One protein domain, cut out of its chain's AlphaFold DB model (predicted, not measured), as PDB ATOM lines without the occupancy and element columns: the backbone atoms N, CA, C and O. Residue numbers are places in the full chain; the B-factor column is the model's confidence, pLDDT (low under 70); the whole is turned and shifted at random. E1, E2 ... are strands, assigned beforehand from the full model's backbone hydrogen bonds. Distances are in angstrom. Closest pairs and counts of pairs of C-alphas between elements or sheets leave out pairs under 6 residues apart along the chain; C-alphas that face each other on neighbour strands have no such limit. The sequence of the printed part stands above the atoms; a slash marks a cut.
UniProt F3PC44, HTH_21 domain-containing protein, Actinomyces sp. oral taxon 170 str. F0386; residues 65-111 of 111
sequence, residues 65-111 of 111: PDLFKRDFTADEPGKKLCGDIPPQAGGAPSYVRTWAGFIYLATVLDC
ATOM      1  N   PRO A  65     234.130 195.182 192.735       81.12
ATOM      2  CA  PRO A  65     233.498 193.999 193.289       81.12
ATOM      3  C   PRO A  65     232.094 193.833 192.701       81.12
ATOM      4  O   PRO A  65     231.282 194.760 192.730       81.12
ATOM      5  N   ASP A  66     231.793 192.637 192.196       84.94
ATOM      6  CA  ASP A  66     230.424 192.243 191.860       84.94
ATOM      7  C   ASP A  66     229.640 192.025 193.162       84.94
ATOM      8  O   ASP A  66     229.658 190.943 193.751       84.94
ATOM      9  N   LEU A  67     228.980 193.087 193.628       87.00
ATOM     10  CA  LEU A  67     228.182 193.071 194.857       87.00
ATOM     11  C   LEU A  67     226.984 192.120 194.767       87.00
ATOM     12  O   LEU A  67     226.542 191.601 195.789       87.00
ATOM     13  N   PHE A  68     226.486 191.870 193.555       84.31
ATOM     14  CA  PHE A  68     225.380 190.953 193.312       84.31
ATOM     15  C   PHE A  68     225.853 189.507 193.199       84.31
ATOM     16  O   PHE A  68     225.050 188.599 193.364       84.31
ATOM     17  N   LYS A  69     227.138 189.267 192.908       88.56
ATOM     18  CA  LYS A  69     227.680 187.938 192.574       88.56
ATOM     19  C   LYS A  69     226.847 187.237 191.493       88.56
ATOM     20  O   LYS A  69     226.695 186.016 191.510       88.56
ATOM     21  N   ARG A  70     226.291 188.025 190.565       86.56
ATOM     22  CA  ARG A  70     225.323 187.606 189.534       86.56
ATOM     23  C   ARG A  70     224.019 186.983 190.062       86.56
ATOM     24  O   ARG A  70     223.328 186.308 189.303       86.56
ATOM     25  N   ASP A  71     223.672 187.225 191.322       90.31
ATOM     26  CA  ASP A  71     222.411 186.831 191.947       90.31
ATOM     27  C   ASP A  71     221.488 188.047 192.138       90.31
ATOM     28  O   ASP A  71     221.618 188.832 193.085       90.31
ATOM     29  N   PHE A  72     220.519 188.153 191.228       87.69
ATOM     30  CA  PHE A  72     219.491 189.192 191.175       87.69
ATOM     31  C   PHE A  72     218.161 188.740 191.791       87.69
ATOM     32  O   PHE A  72     217.115 189.175 191.332       87.69
ATOM     33  N   THR A  73     218.180 187.837 192.773       89.56
ATOM     34  CA  THR A  73     216.978 187.487 193.546       89.56
ATOM     35  C   THR A  73     217.057 188.041 194.962       89.56
ATOM     36  O   THR A  73     218.110 187.934 195.598       89.56
ATOM     37  N   ALA A  74     215.975 188.622 195.478       90.12
ATOM     38  CA  ALA A  74     215.825 188.893 196.907       90.12
ATOM     39  C   ALA A  74     214.537 188.302 197.489       90.12
ATOM     40  O   ALA A  74     213.533 188.122 196.804       90.12
ATOM     41  N   ASP A  75     214.579 188.026 198.792       91.38
ATOM     42  CA  ASP A  75     213.439 187.482 199.536       91.38
ATOM     43  C   ASP A  75     212.350 188.539 199.797       91.38
ATOM     44  O   ASP A  75     211.193 188.200 200.043       91.38
ATOM     45  N   GLU A  76     212.715 189.826 199.747       92.88
ATOM     46  CA  GLU A  76     211.833 190.968 199.999       92.88
ATOM     47  C   GLU A  76     212.205 192.160 199.093       92.88
ATOM     48  O   GLU A  76     213.399 192.410 198.886       92.88
ATOM     49  N   PRO A  77     211.220 192.953 198.628       91.94
ATOM     50  CA  PRO A  77     211.474 194.196 197.902       91.94
ATOM     51  C   PRO A  77     212.372 195.175 198.674       91.94
ATOM     52  O   PRO A  77     212.317 195.276 199.904       91.94
ATOM     53  N   GLY A  78     213.184 195.939 197.951       90.62
ATOM     54  CA  GLY A  78     214.064 196.977 198.483       90.62
ATOM     55  C   GLY A  78     215.362 196.462 199.111       90.62
ATOM     56  O   GLY A  78     216.136 197.263 199.641       90.62
ATOM     57  N   LYS A  79     215.630 195.151 199.070       91.88
ATOM     58  CA  LYS A  79     216.863 194.548 199.616       91.88
ATOM     59  C   LYS A  79     218.016 194.541 198.621       91.88
ATOM     60  O   LYS A  79     219.171 194.643 199.037       91.88
ATOM     61  N   LYS A  80     217.720 194.429 197.326       91.31
ATOM     62  CA  LYS A  80     218.714 194.413 196.252       91.31
ATOM     63  C   LYS A  80     218.277 195.353 195.131       91.31
ATOM     64  O   LYS A  80     217.321 195.090 194.420       91.31
ATOM     65  N   LEU A  81     219.017 196.449 194.964       91.19
ATOM     66  CA  LEU A  81     218.740 197.470 193.952       91.19
ATOM     67  C   LEU A  81     219.845 197.483 192.896       91.19
ATOM     68  O   LEU A  81     220.993 197.821 193.193       91.19
ATOM     69  N   CYS A  82     219.510 197.113 191.665       88.88
ATOM     70  CA  CYS A  82     220.435 197.110 190.539       88.88
ATOM     71  C   CYS A  82     220.228 198.367 189.687       88.88
ATOM     72  O   CYS A  82     219.195 198.530 189.038       88.88
ATOM     73  N   GLY A  83     221.215 199.263 189.685       88.56
ATOM     74  CA  GLY A  83     221.213 200.465 188.852       88.56
ATOM     75  C   GLY A  83     221.853 200.224 187.484       88.56
ATOM     76  O   GLY A  83     222.885 199.562 187.403       88.56
ATOM     77  N   ASP A  84     221.285 200.800 186.428       84.19
ATOM     78  CA  ASP A  84     221.883 200.792 185.089       84.19
ATOM     79  C   ASP A  84     221.631 202.108 184.332       84.19
ATOM     80  O   ASP A  84     220.665 202.832 184.592       84.19
ATOM     81  N   ILE A  85     222.511 202.405 183.374       80.25
ATOM     82  CA  ILE A  85     222.290 203.393 182.315       80.25
ATOM     83  C   ILE A  85     222.128 202.590 181.019       80.25
ATOM     84  O   ILE A  85     223.122 202.322 180.334       80.25
ATOM     85  N   PRO A  86     220.895 202.195 180.662       69.19
ATOM     86  CA  PRO A  86     220.684 201.272 179.561       69.19
ATOM     87  C   PRO A  86     221.128 201.902 178.235       69.19
ATOM     88  O   PRO A  86     221.028 203.120 178.057       69.19
ATOM     89  N   PRO A  87     221.600 201.130 177.251       65.88
ATOM     90  CA  PRO A  87     221.848 201.655 175.917       65.88
ATOM     91  C   PRO A  87     220.532 201.899 175.150       65.88
ATOM     92  O   PRO A  87     219.585 201.125 175.252       65.88
ATOM     93  N   GLN A  88     220.477 202.942 174.317       60.28
ATOM     94  CA  GLN A  88     219.460 203.076 173.269       60.28
ATOM     95  C   GLN A  88     219.664 202.022 172.180       60.28
ATOM     96  O   GLN A  88     220.762 201.481 172.000       60.28
ATOM     97  N   ALA A  89     218.616 201.801 171.379       53.88
ATOM     98  CA  ALA A  89     218.692 200.999 170.165       53.88
ATOM     99  C   ALA A  89     219.918 201.407 169.321       53.88
ATOM    100  O   ALA A  89     220.045 202.554 168.893       53.88
ATOM    101  N   GLY A  90     220.842 200.462 169.113       57.44
ATOM    102  CA  GLY A  90     222.114 200.700 168.420       57.44
ATOM    103  C   GLY A  90     223.349 200.853 169.319       57.44
ATOM    104  O   GLY A  90     224.424 201.130 168.792       57.44
ATOM    105  N   GLY A  91     223.232 200.648 170.638       56.84
ATOM    106  CA  GLY A  91     224.381 200.517 171.548       56.84
ATOM    107  C   GLY A  91     224.976 201.837 172.056       56.84
ATOM    108  O   GLY A  91     226.070 201.836 172.614       56.84
ATOM    109  N   ALA A  92     224.283 202.963 171.864       57.41
ATOM    110  CA  ALA A  92     224.672 204.254 172.436       57.41
ATOM    111  C   ALA A  92     224.094 204.404 173.858       57.41
ATOM    112  O   ALA A  92     222.990 203.923 174.075       57.41
ATOM    113  N   PRO A  93     224.752 205.084 174.815       62.44
ATOM    114  CA  PRO A  93     224.181 205.342 176.143       62.44
ATOM    115  C   PRO A  93     222.812 206.036 176.053       62.44
ATOM    116  O   PRO A  93     222.626 206.886 175.178       62.44
ATOM    117  N   SER A  94     221.866 205.722 176.947       69.25
ATOM    118  CA  SER A  94     220.569 206.414 176.999       69.25
ATOM    119  C   SER A  94     220.713 207.867 177.417       69.25
ATOM    120  O   SER A  94     220.761 208.193 178.601       69.25
ATOM    121  N   TYR A  95     220.731 208.750 176.419       78.12
ATOM    122  CA  TYR A  95     220.524 210.176 176.605       78.12
ATOM    123  C   TYR A  95     219.184 210.613 176.007       78.12
ATOM    124  O   TYR A  95     218.872 210.336 174.849       78.12
ATOM    125  N   VAL A  96     218.380 211.334 176.779       80.25
ATOM    126  CA  VAL A  96     217.155 211.965 176.284       80.25
ATOM    127  C   VAL A  96     217.513 213.372 175.825       80.25
ATOM    128  O   VAL A  96     218.105 214.157 176.569       80.25
ATOM    129  N   ARG A  97     217.209 213.690 174.565       77.75
ATOM    130  CA  ARG A  97     217.441 215.028 174.007       77.75
ATOM    131  C   ARG A  97     216.396 215.997 174.548       77.75
ATOM    132  O   ARG A  97     215.212 215.680 174.561       77.75
ATOM    133  N   THR A  98     216.837 217.185 174.943       84.25
ATOM    134  CA  THR A  98     215.982 218.277 175.421       84.25
ATOM    135  C   THR A  98     216.341 219.579 174.701       84.25
ATOM    136  O   THR A  98     217.359 219.663 174.012       84.25
ATOM    137  N   TRP A  99     215.520 220.617 174.869       76.62
ATOM    138  CA  TRP A  99     215.783 221.952 174.311       76.62
ATOM    139  C   TRP A  99     217.038 222.624 174.894       76.62
ATOM    140  O   TRP A  99     217.623 223.484 174.248       76.62
ATOM    141  N   ALA A 100     217.467 222.207 176.088       84.06
ATOM    142  CA  ALA A 100     218.647 222.732 176.775       84.06
ATOM    143  C   ALA A 100     219.903 221.855 176.594       84.06
ATOM    144  O   ALA A 100     220.964 222.200 177.105       84.06
ATOM    145  N   GLY A 101     219.804 220.716 175.895       81.69
ATOM    146  CA  GLY A 101     220.923 219.796 175.694       81.69
ATOM    147  C   GLY A 101     220.508 218.327 175.734       81.69
ATOM    148  O   GLY A 101     219.642 217.881 174.978       81.69
ATOM    149  N   PHE A 102     221.172 217.541 176.578       81.00
ATOM    150  CA  PHE A 102     220.857 216.131 176.793       81.00
ATOM    151  C   PHE A 102     220.899 215.796 178.283       81.00
ATOM    152  O   PHE A 102     221.667 216.388 179.035       81.00
ATOM    153  N   ILE A 103     220.073 214.836 178.690       84.31
ATOM    154  CA  ILE A 103     220.074 214.264 180.040       84.31
ATOM    155  C   ILE A 103     220.342 212.766 179.948       84.31
ATOM    156  O   ILE A 103     219.954 212.147 178.960       84.31
ATOM    157  N   TYR A 104     220.977 212.177 180.956       83.25
ATOM    158  CA  TYR A 104     221.110 210.722 181.056       83.25
ATOM    159  C   TYR A 104     219.869 210.119 181.711       83.25
ATOM    160  O   TYR A 104     219.347 210.677 182.675       83.25
ATOM    161  N   LEU A 105     219.414 208.974 181.198       84.06
ATOM    162  CA  LEU A 105     218.413 208.154 181.874       84.06
ATOM    163  C   LEU A 105     219.128 207.083 182.700       84.06
ATOM    164  O   LEU A 105     219.819 206.238 182.136       84.06
ATOM    165  N   ALA A 106     218.933 207.120 184.015       87.81
ATOM    166  CA  ALA A 106     219.339 206.057 184.925       87.81
ATOM    167  C   ALA A 106     218.092 205.313 185.413       87.81
ATOM    168  O   ALA A 106     217.083 205.938 185.747       87.81
ATOM    169  N   THR A 107     218.162 203.988 185.450       86.31
ATOM    170  CA  THR A 107     217.092 203.115 185.944       86.31
ATOM    171  C   THR A 107     217.581 202.324 187.142       86.31
ATOM    172  O   THR A 107     218.748 201.942 187.187       86.31
ATOM    173  N   VAL A 108     216.686 202.049 188.088       90.62
ATOM    174  CA  VAL A 108     216.942 201.148 189.215       90.62
ATOM    175  C   VAL A 108     215.915 200.028 189.158       90.62
ATOM    176  O   VAL A 108     214.717 200.294 189.074       90.62
ATOM    177  N   LEU A 109     216.396 198.791 189.169       88.81
ATOM    178  CA  LEU A 109     215.590 197.586 189.282       88.81
ATOM    179  C   LEU A 109     215.640 197.089 190.720       88.81
ATOM    180  O   LEU A 109     216.720 196.966 191.295       88.81
ATOM    181  N   ASP A 110     214.472 196.794 191.272       89.75
ATOM    182  CA  ASP A 110     214.339 196.056 192.523       89.75
ATOM    183  C   ASP A 110     214.310 194.557 192.192       89.75
ATOM    184  O   ASP A 110     213.552 194.144 191.309       89.75
ATOM    185  N   CYS A 111     215.223 193.801 192.798       82.50
ATOM    186  CA  CYS A 111     215.582 192.417 192.466       82.50
ATOM    187  C   CYS A 111     215.074 191.440 193.529       82.50
ATOM    188  O   CYS A 111     215.137 191.828 194.711       82.50
TER     189      CYS A 111
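This is residues 65 to 111 of the 111 residues of the protein "HTH_21 domain-containing protein" of Actinomyces sp. oral taxon 170 str. F0386 (UniProt F3PC44). With little regular structure, the printed part is a rod of two small two-stranded sheets end to end: E1 with E4, and the hairpin E2 and E3, with E3 running on into E4. Residues 65 to 80, with no named element, trail from the E1 end. The 47 printed residues hold no named helix and four strands, E1 to E4 in chain order; the class is all strand, with 16 residues in named elements. The whole is only just loose, close to extended: the radius of gyration of the C-alphas is 14.2 A, the spans 42 by 20 by 19 A.

E1, residues 81 to 84, and E4, residues 107 to 110, are antiparallel at 155 degrees; N 82 and O 109 are within hydrogen-bond range at 2.8 A. E3, residues 101 to 104, runs on into E4 at 17 degrees. E2, residues 95 to 98, is antiparallel to E3 at 147 degrees, with N 96 and O 103 at 2.8 A. E1 and E3 are apart.

E1 spans 10.0 A from C-alpha 81 at (218.740, 197.470, 193.952), E2 9.4 A, E3 10.5 A, and E4 10.0 A to C-alpha 110 at (214.339, 196.056, 192.523).

The C-alphas farthest apart, of Asp 75 and Trp 99, are 42.8 A apart. The printed part has no cut and no long link. Residues 86 to 94 have pLDDT under 70.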